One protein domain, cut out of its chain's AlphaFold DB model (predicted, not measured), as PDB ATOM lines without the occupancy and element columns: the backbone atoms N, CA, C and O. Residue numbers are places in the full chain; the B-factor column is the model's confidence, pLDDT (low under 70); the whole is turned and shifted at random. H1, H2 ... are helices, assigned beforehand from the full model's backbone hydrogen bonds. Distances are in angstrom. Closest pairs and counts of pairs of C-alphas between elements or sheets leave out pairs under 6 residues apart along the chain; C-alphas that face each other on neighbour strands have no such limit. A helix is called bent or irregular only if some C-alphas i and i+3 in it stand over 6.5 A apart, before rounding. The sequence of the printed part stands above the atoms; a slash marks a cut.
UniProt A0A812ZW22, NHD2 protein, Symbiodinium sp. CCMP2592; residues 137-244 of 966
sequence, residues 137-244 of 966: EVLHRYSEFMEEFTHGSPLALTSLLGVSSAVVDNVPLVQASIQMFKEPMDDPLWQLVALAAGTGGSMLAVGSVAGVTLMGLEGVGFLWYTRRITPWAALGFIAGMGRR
ATOM      1  N   GLU A 137     -16.598  34.996  40.387       80.81
ATOM      2  CA  GLU A 137     -17.629  34.295  39.600       80.81
ATOM      3  C   GLU A 137     -18.666  35.219  38.931       80.81
ATOM      4  O   GLU A 137     -19.695  34.766  38.420       80.81
ATOM      5  N   VAL A 138     -18.413  36.531  38.882       76.94
ATOM      6  CA  VAL A 138     -19.343  37.511  38.296       76.94
ATOM      7  C   VAL A 138     -19.446  37.305  36.788       76.94
ATOM      8  O   VAL A 138     -20.543  37.362  36.234       76.94
ATOM      9  N   LEU A 139     -18.320  37.012  36.128       68.44
ATOM     10  CA  LEU A 139     -18.291  36.702  34.696       68.44
ATOM     11  C   LEU A 139     -19.027  35.394  34.371       68.44
ATOM     12  O   LEU A 139     -19.707  35.330  33.350       68.44
ATOM     13  N   HIS A 140     -18.964  34.394  35.257       72.12
ATOM     14  CA  HIS A 140     -19.685  33.128  35.091       72.12
ATOM     15  C   HIS A 140     -21.201  33.342  35.178       72.12
ATOM     16  O   HIS A 140     -21.934  32.981  34.260       72.12
ATOM     17  N   ARG A 141     -21.679  34.046  36.213       75.69
ATOM     18  CA  ARG A 141     -23.109  34.392  36.345       75.69
ATOM     19  C   ARG A 141     -23.606  35.271  35.202       75.69
ATOM     20  O   ARG A 141     -24.746  35.146  34.766       75.69
ATOM     21  N   TYR A 142     -22.751  36.166  34.713       72.88
ATOM     22  CA  TYR A 142     -23.061  36.974  33.544       72.88
ATOM     23  C   TYR A 142     -23.214  36.102  32.290       72.88
ATOM     24  O   TYR A 142     -24.167  36.299  31.544       72.88
ATOM     25  N   SER A 143     -22.343  35.110  32.084       69.38
ATOM     26  CA  SER A 143     -22.452  34.183  30.950       69.38
ATOM     27  C   SER A 143     -23.724  33.324  30.991       69.38
ATOM     28  O   SER A 143     -24.418  33.248  29.978       69.38
ATOM     29  N   GLU A 144     -24.109  32.796  32.160       74.62
ATOM     30  CA  GLU A 144     -25.361  32.039  32.344       74.62
ATOM     31  C   GLU A 144     -26.594  32.902  32.040       74.62
ATOM     32  O   GLU A 144     -27.495  32.488  31.311       74.62
ATOM     33  N   PHE A 145     -26.603  34.147  32.530       77.06
ATOM     34  CA  PHE A 145     -27.669  35.105  32.242       77.06
ATOM     35  C   PHE A 145     -27.778  35.424  30.741       77.06
ATOM     36  O   PHE A 145     -28.880  35.544  30.206       77.06
ATOM     37  N   MET A 146     -26.648  35.555  30.039       69.81
ATOM     38  CA  MET A 146     -26.637  35.797  28.592       69.81
ATOM     39  C   MET A 146     -27.169  34.585  27.810       69.81
ATOM     40  O   MET A 146     -27.878  34.772  26.818       69.81
ATOM     41  N   GLU A 147     -26.880  33.359  28.251       72.19
ATOM     42  CA  GLU A 147     -27.399  32.125  27.641       72.19
ATOM     43  C   GLU A 147     -28.921  32.006  27.793       72.19
ATOM     44  O   GLU A 147     -29.631  31.733  26.819       72.19
ATOM     45  N   GLU A 148     -29.426  32.291  28.996       77.62
ATOM     46  CA  GLU A 148     -30.855  32.266  29.311       77.62
ATOM     47  C   GLU A 148     -31.620  33.343  28.529       77.62
ATOM     48  O   GLU A 148     -32.651  33.059  27.912       77.62
ATOM     49  N   PHE A 149     -31.077  34.564  28.470       76.19
ATOM     50  CA  PHE A 149     -31.686  35.692  27.758       76.19
ATOM     51  C   PHE A 149     -31.721  35.498  26.235       76.19
ATOM     52  O   PHE A 149     -32.618  36.001  25.558       76.19
ATOM     53  N   THR A 150     -30.750  34.775  25.673       73.06
ATOM     54  CA  THR A 150     -30.649  34.543  24.220       73.06
ATOM     55  C   THR A 150     -31.294  33.237  23.759       73.06
ATOM     56  O   THR A 150     -31.247  32.929  22.560       73.06
ATOM     57  N   HIS A 151     -31.915  32.488  24.681       71.38
ATOM     58  CA  HIS A 151     -32.553  31.192  24.438       71.38
ATOM     59  C   HIS A 151     -31.650  30.214  23.659       71.38
ATOM     60  O   HIS A 151     -32.116  29.501  22.770       71.38
ATOM     61  N   GLY A 152     -30.341  30.227  23.940       63.78
ATOM     62  CA  GLY A 152     -29.362  29.339  23.300       63.78
ATOM     63  C   GLY A 152     -29.094  29.611  21.814       63.78
ATOM     64  O   GLY A 152     -28.508  28.769  21.138       63.78
ATOM     65  N   SER A 153     -29.510  30.760  21.266       75.62
ATOM     66  CA  SER A 153     -29.191  31.095  19.874       75.62
ATOM     67  C   SER A 153     -27.732  31.582  19.751       75.62
ATOM     68  O   SER A 153     -27.391  32.655  20.259       75.62
ATOM     69  N   PRO A 154     -26.849  30.849  19.039       69.75
ATOM     70  CA  PRO A 154     -25.413  31.148  19.014       69.75
ATOM     71  C   PRO A 154     -25.117  32.515  18.389       69.75
ATOM     72  O   PRO A 154     -24.179  33.205  18.782       69.75
ATOM     73  N   LEU A 155     -25.958  32.949  17.449       73.12
ATOM     74  CA  LEU A 155     -25.855  34.256  16.811       73.12
ATOM     75  C   LEU A 155     -26.189  35.406  17.771       73.12
ATOM     76  O   LEU A 155     -25.455  36.395  17.802       73.12
ATOM     77  N   ALA A 156     -27.283  35.301  18.534       72.56
ATOM     78  CA  ALA A 156     -27.675  36.366  19.453       72.56
ATOM     79  C   ALA A 156     -26.681  36.450  20.611       72.56
ATOM     80  O   ALA A 156     -26.224  37.548  20.931       72.56
ATOM     81  N   LEU A 157     -26.257  35.298  21.138       75.31
ATOM     82  CA  LEU A 157     -25.225  35.205  22.164       75.31
ATOM     83  C   LEU A 157     -23.911  35.855  21.709       75.31
ATOM     84  O   LEU A 157     -23.371  36.714  22.403       75.31
ATOM     85  N   THR A 158     -23.447  35.542  20.498       77.19
ATOM     86  CA  THR A 158     -22.209  36.119  19.949       77.19
ATOM     87  C   THR A 158     -22.337  37.618  19.659       77.19
ATOM     88  O   THR A 158     -21.393  38.380  19.866       77.19
ATOM     89  N   SER A 159     -23.510  38.079  19.213       79.25
ATOM     90  CA  SER A 159     -23.763  39.510  18.996       79.25
ATOM     91  C   SER A 159     -23.758  40.309  20.299       79.25
ATOM     92  O   SER A 159     -23.182  41.394  20.357       79.25
ATOM     93  N   LEU A 160     -24.345  39.741  21.354       79.31
ATOM     94  CA  LEU A 160     -24.423  40.337  22.678       79.31
ATOM     95  C   LEU A 160     -23.035  40.373  23.323       79.31
ATOM     96  O   LEU A 160     -22.629  41.415  23.829       79.31
ATOM     97  N   LEU A 161     -22.259  39.296  23.171       78.81
ATOM     98  CA  LEU A 161     -20.858  39.229  23.582       78.81
ATOM     99  C   LEU A 161     -19.995  40.306  22.908       78.81
ATOM    100  O   LEU A 161     -19.210  40.979  23.575       78.81
ATOM    101  N   GLY A 162     -20.174  40.524  21.601       80.69
ATOM    102  CA  GLY A 162     -19.486  41.594  20.878       80.69
ATOM    103  C   GLY A 162     -19.852  42.990  21.393       80.69
ATOM    104  O   GLY A 162     -18.969  43.815  21.609       80.69
ATOM    105  N   VAL A 163     -21.123  43.263  21.686       82.19
ATOM    106  CA  VAL A 163     -21.516  44.553  22.283       82.19
ATOM    107  C   VAL A 163     -20.934  44.720  23.692       82.19
ATOM    108  O   VAL A 163     -20.439  45.797  24.024       82.19
ATOM    109  N   SER A 164     -20.921  43.661  24.503       78.38
ATOM    110  CA  SER A 164     -20.341  43.683  25.851       78.38
ATOM    111  C   SER A 164     -18.824  43.912  25.844       78.38
ATOM    112  O   SER A 164     -18.302  44.572  26.745       78.38
ATOM    113  N   SER A 165     -18.136  43.477  24.784       79.56
ATOM    114  CA  SER A 165     -16.705  43.736  24.554       79.56
ATOM    115  C   SER A 165     -16.357  45.217  24.327       79.56
ATOM    116  O   SER A 165     -15.215  45.637  24.475       79.56
ATOM    117  N   ALA A 166     -17.350  46.069  24.044       77.88
ATOM    118  CA  ALA A 166     -17.157  47.522  24.006       77.88
ATOM    119  C   ALA A 166     -16.916  48.135  25.398       77.88
ATOM    120  O   ALA A 166     -16.378  49.241  25.503       77.88
ATOM    121  N   VAL A 167     -17.358  47.449  26.456       72.50
ATOM    122  CA  VAL A 167     -17.330  47.937  27.844       72.50
ATOM    123  C   VAL A 167     -16.287  47.194  28.674       72.50
ATOM    124  O   VAL A 167     -15.592  47.818  29.473       72.50
ATOM    125  N   VAL A 168     -16.175  45.879  28.487       70.50
ATOM    126  CA  VAL A 168     -15.211  45.008  29.171       70.50
ATOM    127  C   VAL A 168     -14.131  44.599  28.175       70.50
ATOM    128  O   VAL A 168     -14.440  44.380  27.010       70.50
ATOM    129  N   ASP A 169     -12.877  44.496  28.624       71.69
ATOM    130  CA  ASP A 169     -11.753  44.137  27.753       71.69
ATOM    131  C   ASP A 169     -12.004  42.824  26.985       71.69
ATOM    132  O   ASP A 169     -12.669  41.897  27.460       71.69
ATOM    133  N   ASN A 170     -11.453  42.749  25.775       68.94
ATOM    134  CA  ASN A 170     -11.699  41.656  24.839       68.94
ATOM    135  C   ASN A 170     -11.069  40.341  25.318       68.94
ATOM    136  O   ASN A 170     -11.611  39.272  25.047       68.94
ATOM    137  N   VAL A 171      -9.933  40.400  26.024       68.75
ATOM    138  CA  VAL A 171      -9.171  39.201  26.421       68.75
ATOM    139  C   VAL A 171      -9.964  38.313  27.392       68.75
ATOM    140  O   VAL A 171     -10.138  37.130  27.092       68.75
ATOM    141  N   PRO A 172     -10.531  38.830  28.497       64.25
ATOM    142  CA  PRO A 172     -11.207  37.971  29.467       64.25
ATOM    143  C   PRO A 172     -12.614  37.550  29.026       64.25
ATOM    144  O   PRO A 172     -13.056  36.453  29.354       64.25
ATOM    145  N   LEU A 173     -13.317  38.379  28.242       69.31
ATOM    146  CA  LEU A 173     -14.613  38.002  27.665       69.31
ATOM    147  C   LEU A 173     -14.478  36.865  26.650       69.31
ATOM    148  O   LEU A 173     -15.301  35.952  26.637       69.31
ATOM    149  N   VAL A 174     -13.429  36.894  25.819       71.19
ATOM    150  CA  VAL A 174     -13.140  35.788  24.899       71.19
ATOM    151  C   VAL A 174     -12.741  34.537  25.683       71.19
ATOM    152  O   VAL A 174     -13.252  33.462  25.381       71.19
ATOM    153  N   GLN A 175     -11.923  34.663  26.734       64.56
ATOM    154  CA  GLN A 175     -11.586  33.542  27.622       64.56
ATOM    155  C   GLN A 175     -12.831  32.904  28.264       64.56
ATOM    156  O   GLN A 175     -12.980  31.684  28.210       64.56
ATOM    157  N   ALA A 176     -13.756  33.710  28.793       65.75
ATOM    158  CA  ALA A 176     -15.024  33.226  29.340       65.75
ATOM    159  C   ALA A 176     -15.899  32.561  28.259       65.75
ATOM    160  O   ALA A 176     -16.492  31.510  28.493       65.75
ATOM    161  N   SER A 177     -15.924  33.113  27.040       67.19
ATOM    162  CA  SER A 177     -16.671  32.526  25.919       67.19
ATOM    163  C   SER A 177     -16.133  31.163  25.484       67.19
ATOM    164  O   SER A 177     -16.912  30.291  25.108       67.19
ATOM    165  N   ILE A 178     -14.816  30.945  25.593       69.31
ATOM    166  CA  ILE A 178     -14.194  29.658  25.265       69.31
ATOM    167  C   ILE A 178     -14.678  28.555  26.214       69.31
ATOM    168  O   ILE A 178     -14.824  27.412  25.798       69.31
ATOM    169  N   GLN A 179     -14.971  28.898  27.470       62.59
ATOM    170  CA  GLN A 179     -15.535  27.961  28.447       62.59
ATOM    171  C   GLN A 179     -17.044  27.731  28.241       62.59
ATOM    172  O   GLN A 179     -17.567  26.694  28.650       62.59
ATOM    173  N   MET A 180     -17.731  28.676  27.590       65.06
ATOM    174  CA  MET A 180     -19.175  28.656  27.339       65.06
ATOM    175  C   MET A 180     -19.559  27.808  26.113       65.06
ATOM    176  O   MET A 180     -20.557  27.089  26.144       65.06
ATOM    177  N   PHE A 181     -18.768  27.848  25.035       69.00
ATOM    178  CA  PHE A 181     -19.029  27.068  23.821       69.00
ATOM    179  C   PHE A 181     -18.345  25.695  23.872       69.00
ATOM    180  O   PHE A 181     -17.128  25.598  24.002       69.00
ATOM    181  N   LYS A 182     -19.120  24.615  23.706       65.00
ATOM    182  CA  LYS A 182     -18.610  23.228  23.634       65.00
ATOM    183  C   LYS A 182     -18.353  22.736  22.203       65.00
ATOM    184  O   LYS A 182     -18.110  21.548  22.000       65.00
ATOM    185  N   GLU A 183     -18.437  23.633  21.225       69.94
ATOM    186  CA  GLU A 183     -18.286  23.311  19.806       69.94
ATOM    187  C   GLU A 183     -16.816  23.043  19.430       69.94
ATOM    188  O   GLU A 183     -15.907  23.645  20.015       69.94
ATOM    189  N   PRO A 184     -16.545  22.160  18.449       71.12
ATOM    190  CA  PRO A 184     -15.185  21.877  17.991       71.12
ATOM    191  C   PRO A 184     -14.491  23.150  17.475       71.12
ATOM    192  O   PRO A 184     -15.140  24.048  16.943       71.12
ATOM    193  N   MET A 185     -13.160  23.239  17.604       63.94
ATOM    194  CA  MET A 185     -12.392  24.455  17.258       63.94
ATOM    195  C   MET A 185     -12.546  24.923  15.798       63.94
ATOM    196  O   MET A 185     -12.341  26.102  15.516       63.94
ATOM    197  N   ASP A 186     -12.939  24.033  14.886       67.38
ATOM    198  CA  ASP A 186     -13.152  24.341  13.466       67.38
ATOM    199  C   ASP A 186     -14.564  24.874  13.149       67.38
ATOM    200  O   ASP A 186     -14.881  25.143  11.986       67.38
ATOM    201  N   ASP A 187     -15.430  25.033  14.156       75.31
ATOM    202  CA  ASP A 187     -16.796  25.507  13.944       75.31
ATOM    203  C   ASP A 187     -16.819  26.971  13.434       75.31
ATOM    204  O   ASP A 187     -16.122  27.842  13.975       75.31
ATOM    205  N   PRO A 188     -17.630  27.302  12.406       70.94
ATOM    206  CA  PRO A 188     -17.816  28.677  11.930       70.94
ATOM    207  C   PRO A 188     -18.264  29.669  13.018       70.94
ATOM    208  O   PRO A 188     -18.104  30.881  12.825       70.94
ATOM    209  N   LEU A 189     -18.791  29.184  14.143       74.81
ATOM    210  CA  LEU A 189     -19.091  29.950  15.346       74.81
ATOM    211  C   LEU A 189     -17.848  30.653  15.899       74.81
ATOM    212  O   LEU A 189     -17.928  31.836  16.220       74.81
ATOM    213  N   TRP A 190     -16.674  30.016  15.912       76.50
ATOM    214  CA  TRP A 190     -15.443  30.651  16.405       76.50
ATOM    215  C   TRP A 190     -15.006  31.832  15.543       76.50
ATOM    216  O   TRP A 190     -14.521  32.842  16.051       76.50
ATOM    217  N   GLN A 191     -15.252  31.764  14.231       78.44
ATOM    218  CA  GLN A 191     -15.009  32.893  13.333       78.44
ATOM    219  C   GLN A 191     -15.989  34.047  13.588       78.44
ATOM    220  O   GLN A 191     -15.634  35.210  13.396       78.44
ATOM    221  N   LEU A 192     -17.221  33.735  14.002       76.44
ATOM    222  CA  LEU A 192     -18.221  34.727  14.390       76.44
ATOM    223  C   LEU A 192     -17.862  35.372  15.735       76.44
ATOM    224  O   LEU A 192     -17.927  36.594  15.843       76.44
ATOM    225  N   VAL A 193     -17.416  34.584  16.716       77.62
ATOM    226  CA  VAL A 193     -16.941  35.064  18.025       77.62
ATOM    227  C   VAL A 193     -15.712  35.956  17.859       77.62
ATOM    228  O   VAL A 193     -15.686  37.061  18.395       77.62
ATOM    229  N   ALA A 194     -14.739  35.546  17.041       77.56
ATOM    230  CA  ALA A 194     -13.552  36.350  16.749       77.56
ATOM    231  C   ALA A 194     -13.898  37.680  16.054       77.56
ATOM    232  O   ALA A 194     -13.334  38.723  16.391       77.56
ATOM    233  N   LEU A 195     -14.847  37.669  15.110       80.19
ATOM    234  CA  LEU A 195     -15.333  38.891  14.464       80.19
ATOM    235  C   LEU A 195     -16.051  39.802  15.468       80.19
ATOM    236  O   LEU A 195     -15.787  41.006  15.493       80.19
ATOM    237  N   ALA A 196     -16.937  39.237  16.290       80.50
ATOM    238  CA  ALA A 196     -17.754  39.985  17.233       80.50
ATOM    239  C   ALA A 196     -16.915  40.599  18.364       80.50
ATOM    240  O   ALA A 196     -17.032  41.793  18.613       80.50
ATOM    241  N   ALA A 197     -16.016  39.835  18.987       77.25
ATOM    242  CA  ALA A 197     -15.114  40.354  20.014       77.25
ATOM    243  C   ALA A 197     -14.079  41.337  19.434       77.25
ATOM    244  O   ALA A 197     -13.794  42.374  20.025       77.25
ATOM    245  N   GLY A 198     -13.546  41.065  18.237       74.06
ATOM    246  CA  GLY A 198     -12.534  41.924  17.616       74.06
ATOM    247  C   GLY A 198     -13.067  43.277  17.130       74.06
ATOM    248  O   GLY A 198     -12.346  44.274  17.163       74.06
ATOM    249  N   THR A 199     -14.320  43.330  16.670       81.44
ATOM    250  CA  THR A 199     -14.936  44.571  16.163       81.44
ATOM    251  C   THR A 199     -15.837  45.262  17.183       81.44
ATOM    252  O   THR A 199     -15.962  46.487  17.139       81.44
ATOM    253  N   GLY A 200     -16.405  44.517  18.133       79.00
ATOM    254  CA  GLY A 200     -17.286  45.026  19.181       79.00
ATOM    255  C   GLY A 200     -16.607  46.029  20.114       79.00
ATOM    256  O   GLY A 200     -17.139  47.120  20.325       79.00
ATOM    257  N   GLY A 201     -15.367  45.748  20.533       77.19
ATOM    258  CA  GLY A 201     -14.530  46.665  21.320       77.19
ATOM    259  C   GLY A 201     -14.396  48.071  20.719       77.19
ATOM    260  O   GLY A 201     -14.332  49.068  21.433       77.19
ATOM    261  N   SER A 202     -14.459  48.185  19.387       81.62
ATOM    262  CA  SER A 202     -14.327  49.465  18.675       81.62
ATOM    263  C   SER A 202     -15.554  50.382  18.789       81.62
ATOM    264  O   SER A 202     -15.465  51.563  18.430       81.62
ATOM    265  N   MET A 203     -16.692  49.873  19.278       82.25
ATOM    266  CA  MET A 203     -17.927  50.650  19.420       82.25
ATOM    267  C   MET A 203     -17.797  51.758  20.467       82.25
ATOM    268  O   MET A 203     -18.353  52.835  20.273       82.25
ATOM    269  N   LEU A 204     -17.034  51.552  21.541       80.62
ATOM    270  CA  LEU A 204     -16.747  52.575  22.548       80.62
ATOM    271  C   LEU A 204     -15.245  52.826  22.631       80.62
ATOM    272  O   LEU A 204     -14.432  51.981  22.284       80.62
ATOM    273  N   ALA A 205     -14.863  54.006  23.109       73.12
ATOM    274  CA  ALA A 205     -13.449  54.332  23.244       73.12
ATOM    275  C   ALA A 205     -12.738  53.494  24.315       73.12
ATOM    276  O   ALA A 205     -11.545  53.274  24.187       73.12
ATOM    277  N   VAL A 206     -13.463  53.013  25.332       70.75
ATOM    278  CA  VAL A 206     -12.911  52.211  26.439       70.75
ATOM    279  C   VAL A 206     -12.418  50.844  25.951       70.75
ATOM    280  O   VAL A 206     -11.324  50.439  26.323       70.75
ATOM    281  N   GLY A 207     -13.170  50.175  25.069       68.94
ATOM    282  CA  GLY A 207     -12.791  48.889  24.465       68.94
ATOM    283  C   GLY A 207     -11.921  48.994  23.203       68.94
ATOM    284  O   GLY A 207     -11.652  47.986  22.548       68.94
ATOM    285  N   SER A 208     -11.490  50.202  22.814       77.38
ATOM    286  CA  SER A 208     -10.817  50.457  21.536       77.38
ATOM    287  C   SER A 208      -9.434  51.060  21.734       77.38
ATOM    288  O   SER A 208      -9.314  52.238  22.056       77.38
ATOM    289  N   VAL A 209      -8.368  50.313  21.428       69.38
ATOM    290  CA  VAL A 209      -6.988  50.847  21.451       69.38
ATOM    291  C   VAL A 209      -6.848  52.059  20.519       69.38
ATOM    292  O   VAL A 209      -6.206  53.047  20.870       69.38
ATOM    293  N   ALA A 210      -7.500  52.032  19.352       73.00
ATOM    294  CA  ALA A 210      -7.557  53.172  18.435       73.00
ATOM    295  C   ALA A 210      -8.345  54.361  19.026       73.00
ATOM    296  O   ALA A 210      -7.990  55.514  18.805       73.00
ATOM    297  N   GLY A 211      -9.398  54.090  19.802       73.88
ATOM    298  CA  GLY A 211     -10.177  55.109  20.503       73.88
ATOM    299  C   GLY A 211      -9.410  55.759  21.657       73.88
ATOM    300  O   GLY A 211      -9.352  56.984  21.723       73.88
ATOM    301  N   VAL A 212      -8.765  54.964  22.517       72.12
ATOM    302  CA  VAL A 212      -7.918  55.459  23.619       72.12
ATOM    303  C   VAL A 212      -6.744  56.277  23.079       72.12
ATOM    304  O   VAL A 212      -6.466  57.363  23.585       72.12
ATOM    305  N   THR A 213      -6.085  55.809  22.015       69.44
ATOM    306  CA  THR A 213      -4.981  56.555  21.385       69.44
ATOM    307  C   THR A 213      -5.447  57.857  20.741       69.44
ATOM    308  O   THR A 213      -4.771  58.866  20.906       69.44
ATOM    309  N   LEU A 214      -6.614  57.891  20.088       73.81
ATOM    310  CA  LEU A 214      -7.202  59.136  19.580       73.81
ATOM    311  C   LEU A 214      -7.481  60.135  20.715       73.81
ATOM    312  O   LEU A 214      -7.154  61.312  20.597       73.81
ATOM    313  N   MET A 215      -8.033  59.668  21.839       75.50
ATOM    314  CA  MET A 215      -8.272  60.519  23.012       75.50
ATOM    315  C   MET A 215      -6.971  61.034  23.632       75.50
ATOM    316  O   MET A 215      -6.912  62.189  24.044       75.50
ATOM    317  N   GLY A 216      -5.926  60.204  23.663       60.88
ATOM    318  CA  GLY A 216      -4.608  60.586  24.170       60.88
ATOM    319  C   GLY A 216      -3.844  61.545  23.251       60.88
ATOM    320  O   GLY A 216      -3.155  62.435  23.744       60.88
ATOM    321  N   LEU A 217      -3.970  61.389  21.928       65.62
ATOM    322  CA  LEU A 217      -3.240  62.191  20.938       65.62
ATOM    323  C   LEU A 217      -3.937  63.514  20.600       65.62
ATOM    324  O   LEU A 217      -3.263  64.531  20.467       65.62
ATOM    325  N   GLU A 218      -5.265  63.512  20.465       70.88
ATOM    326  CA  GLU A 218      -6.045  64.698  20.076       70.88
ATOM    327  C   GLU A 218      -6.767  65.367  21.260       70.88
ATOM    328  O   GLU A 218      -7.402  66.405  21.087       70.88
ATOM    329  N   GLY A 219      -6.689  64.802  22.473       62.72
ATOM    330  CA  GLY A 219      -7.309  65.380  23.676       62.72
ATOM    331  C   GLY A 219      -8.843  65.377  23.653       62.72
ATOM    332  O   GLY A 219      -9.490  66.154  24.355       62.72
ATOM    333  N   VAL A 220      -9.443  64.531  22.817       77.31
ATOM    334  CA  VAL A 220     -10.891  64.471  22.606       77.31
ATOM    335  C   VAL A 220     -11.573  63.736  23.764       77.31
ATOM    336  O   VAL A 220     -11.159  62.652  24.162       77.31
ATOM    337  N   GLY A 221     -12.653  64.302  24.310       76.94
ATOM    338  CA  GLY A 221     -13.371  63.708  25.443       76.94
ATOM    339  C   GLY A 221     -14.211  62.470  25.089       76.94
ATOM    340  O   GLY A 221     -14.742  62.353  23.981       76.94
ATOM    341  N   PHE A 222     -14.434  61.590  26.075       78.44
ATOM    342  CA  PHE A 222     -15.243  60.367  25.936       78.44
ATOM    343  C   PHE A 222     -16.620  60.611  25.306       78.44
ATOM    344  O   PHE A 222     -17.024  59.922  24.371       78.44
ATOM    345  N   LEU A 223     -17.314  61.653  25.768       79.19
ATOM    346  CA  LEU A 223     -18.670  61.972  25.319       79.19
ATOM    347  C   LEU A 223     -18.736  62.471  23.864       79.19
ATOM    348  O   LEU A 223     -19.784  62.410  23.221       79.19
ATOM    349  N   TRP A 224     -17.626  62.983  23.330       85.75
ATOM    350  CA  TRP A 224     -17.546  63.366  21.924       85.75
ATOM    351  C   TRP A 224     -17.422  62.125  21.040       85.75
ATOM    352  O   TRP A 224     -18.160  61.997  20.060       85.75
ATOM    353  N   TYR A 225     -16.561  61.177  21.427       84.94
ATOM    354  CA  TYR A 225     -16.371  59.920  20.698       84.94
ATOM    355  C   TYR A 225     -17.675  59.122  20.633       84.94
ATOM    356  O   TYR A 225     -18.071  58.671  19.556       84.94
ATOM    357  N   THR A 226     -18.398  59.037  21.753       82.88
ATOM    358  CA  THR A 226     -19.690  58.336  21.811       82.88
ATOM    359  C   THR A 226     -20.769  58.969  20.942       82.88
ATOM    360  O   THR A 226     -21.628  58.271  20.413       82.88
ATOM    361  N   ARG A 227     -20.726  60.288  20.729       85.81
ATOM    362  CA  ARG A 227     -21.690  60.976  19.857       85.81
ATOM    363  C   ARG A 227     -21.316  60.937  18.380       85.81
ATOM    364  O   ARG A 227     -22.211  60.954  17.540       85.81
ATOM    365  N   ARG A 228     -20.023  60.948  18.049       83.06
ATOM    366  CA  ARG A 228     -19.549  61.143  16.668       83.06
ATOM    367  C   ARG A 228     -19.037  59.878  15.996       83.06
ATOM    368  O   ARG A 228     -19.239  59.759  14.796       83.06
ATOM    369  N   ILE A 229     -18.403  58.962  16.729       84.81
ATOM    370  CA  ILE A 229     -17.730  57.778  16.166       84.81
ATOM    371  C   ILE A 229     -18.515  56.498  16.468       84.81
ATOM    372  O   ILE A 229     -18.744  55.700  15.559       84.81
ATOM    373  N   THR A 230     -19.002  56.330  17.702       88.12
ATOM    374  CA  THR A 230     -19.766  55.139  18.121       88.12
ATOM    375  C   THR A 230     -20.941  54.782  17.203       88.12
ATOM    376  O   THR A 230     -21.073  53.600  16.900       88.12
ATOM    377  N   PRO A 231     -21.758  55.720  16.674       87.81
ATOM    378  CA  PRO A 231     -22.846  55.360  15.760       87.81
ATOM    379  C   PRO A 231     -22.359  54.700  14.462       87.81
ATOM    380  O   PRO A 231     -22.966  53.746  13.985       87.81
ATOM    381  N   TRP A 232     -21.234  55.162  13.909       87.94
ATOM    382  CA  TRP A 232     -20.647  54.586  12.696       87.94
ATOM    383  C   TRP A 232     -19.974  53.243  12.970       87.94
ATOM    384  O   TRP A 232     -20.118  52.313  12.179       87.94
ATOM    385  N   ALA A 233     -19.289  53.121  14.108       85.25
ATOM    386  CA  ALA A 233     -18.704  51.859  14.550       85.25
ATOM    387  C   ALA A 233     -19.789  50.798  14.813       85.25
ATOM    388  O   ALA A 233     -19.659  49.661  14.364       85.25
ATOM    389  N   ALA A 234     -20.898  51.187  15.450       84.81
ATOM    390  CA  ALA A 234     -22.060  50.331  15.680       84.81
ATOM    391  C   ALA A 234     -22.718  49.885  14.365       84.81
ATOM    392  O   ALA A 234     -23.032  48.708  14.201       84.81
ATOM    393  N   LEU A 235     -22.880  50.795  13.397       86.06
ATOM    394  CA  LEU A 235     -23.384  50.448  12.063       86.06
ATOM    395  C   LEU A 235     -22.463  49.453  11.343       86.06
ATOM    396  O   LEU A 235     -22.951  48.498  10.741       86.06
ATOM    397  N   GLY A 236     -21.144  49.642  11.434       83.81
ATOM    398  CA  GLY A 236     -20.160  48.703  10.890       83.81
ATOM    399  C   GLY A 236     -20.234  47.322  11.544       83.81
ATOM    400  O   GLY A 236     -20.216  46.312  10.840       83.81
ATOM    401  N   PHE A 237     -20.390  47.274  12.869       85.31
ATOM    402  CA  PHE A 237     -20.561  46.038  13.634       85.31
ATOM    403  C   PHE A 237     -21.832  45.279  13.222       85.31
ATOM    404  O   PHE A 237     -21.770  44.101  12.864       85.31
ATOM    405  N   ILE A 238     -22.977  45.969  13.171       83.62
ATOM    406  CA  ILE A 238     -24.262  45.382  12.758       83.62
ATOM    407  C   ILE A 238     -24.190  44.885  11.306       83.62
ATOM    408  O   ILE A 238     -24.651  43.783  11.007       83.62
ATOM    409  N   ALA A 239     -23.573  45.652  10.400       81.44
ATOM    410  CA  ALA A 239     -23.387  45.244   9.008       81.44
ATOM    411  C   ALA A 239     -22.477  44.006   8.873       81.44
ATOM    412  O   ALA A 239     -22.755  43.123   8.055       81.44
ATOM    413  N   GLY A 240     -21.422  43.914   9.691       77.50
ATOM    414  CA  GLY A 240     -20.528  42.756   9.756       77.50
ATOM    415  C   GLY A 240     -21.242  41.484  10.219       77.50
ATOM    416  O   GLY A 240     -21.102  40.440   9.583       77.50
ATOM    417  N   MET A 241     -22.073  41.594  11.258       76.88
ATOM    418  CA  MET A 241     -22.891  40.485  11.767       76.88
ATOM    419  C   MET A 241     -24.008  40.086  10.789       76.88
ATOM    420  O   MET A 241     -24.296  38.902  10.616       76.88
ATOM    421  N   GLY A 242     -24.619  41.055  10.098       68.69
ATOM    422  CA  GLY A 242     -25.719  40.823   9.155       68.69
ATOM    423  C   GLY A 242     -25.306  40.114   7.860       68.69
ATOM    424  O   GLY A 242     -26.059  39.286   7.349       68.69
ATOM    425  N   ARG A 243     -24.099  40.376   7.336       63.00
ATOM    426  CA  ARG A 243     -23.630  39.804   6.055       63.00
ATOM    427  C   ARG A 243     -23.487  38.277   6.078       63.00
ATOM    428  O   ARG A 243     -23.573  37.652   5.025       63.00
ATOM    429  N   ARG A 244     -23.281  37.673   7.249       60.00
ATOM    430  CA  ARG A 244     -23.084  36.222   7.399       60.00
ATOM    431  C   ARG A 244     -24.397  35.430   7.529       60.00
ATOM    432  O   ARG A 244     -24.365  34.213   7.421       60.00
TER     433      ARG A 244
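Overview. This is residues 137 to 244 of the 966 residues of the protein "NHD2 protein" of Symbiodinium sp. CCMP2592 (UniProt A0A812ZW22). Four helices, H2, H3, H4 and H7, make an up-and-down bundle with H4 in its middle, while H1 packs across H2 and H3 on the side away from H4. Beyond one end of the bundle H5 extends the length in the direction of H4, and H6 turns the path back toward H7; at the other end residues 182 to 188 stick out. The printed part has 108 residues with seven named helices, H1 to H7 in chain order, and no named strand; the class is all helix. It is compact, with a radius of gyration of the C-alphas of 14.5 A and spans of 43 by 34 by 24 A.

Along the chain. Find C-alpha 188 at (-17.816, 28.677, 11.930); from there H4, the longest helix, runs through residues 188 to 203 for 23.2 A to C-alpha 203 at (-17.927, 50.650, 19.420). H4 is neither bent nor irregular, but only just: C-alphas 198 and 201 are 6.3 A apart. Before it look for H1, residues 138 to 149, 16.3 A, H2, residues 154 to 164, 15.2 A, and H3, residues 170 to 180, 15.2 A. After it come H5, residues 209 to 218, 14.0 A, H6, residues 222 to 228, 10.2 A, and H7, residues 230 to 243, 19.9 A, which ends at C-alpha 243 at (-23.630, 39.804, 6.055).

Arrangement. Begin at H4, the hub, which touches four helices. H2 touches it at a shallow tilt of 23 degrees, the same way, with Gly 162 and Ala 196 as the closest C-alphas, 4.3 A apart. H7 touches H4 at 12 degrees, shallow, opposite ways, closest at Met 203 and Thr 230, C-alphas 5.0 A apart. H3 and H4 form a hairpin at a shallow tilt of 30 degrees, the closest C-alphas being those of Asn 170 and Ala 197, 6.1 A. H5 only just touches H4, with 3 pairs of C-alphas within 8 A, only at the corner and with residue 202 of H4 alone; the closest C-alphas are those of Ser 202 and Gly 211, 7.2 A. Look next at H1: its residues 139 to 143 alone touch H3, at a steep tilt of 62 degrees, closest at Leu 139 and Ala 176, C-alphas 7.2 A. H6 is near H7, and the two meet only through their link. Every O i to N i+4 pair is within hydrogen-bond range in H1, H2, H5, H6 and H7, against 6 of 7 in H3 and 9 of 12 in H4.

Size, cuts and confidence. The two C-alphas farthest apart are those of Pro 184 and Gly 219, 44.6 A. The printed part has no cut, and no link is long. Mean pLDDT of the printed part is 74.9; look for values under 70 at, among others, residues 170 to 173, 175 to 183 and 242 to 244.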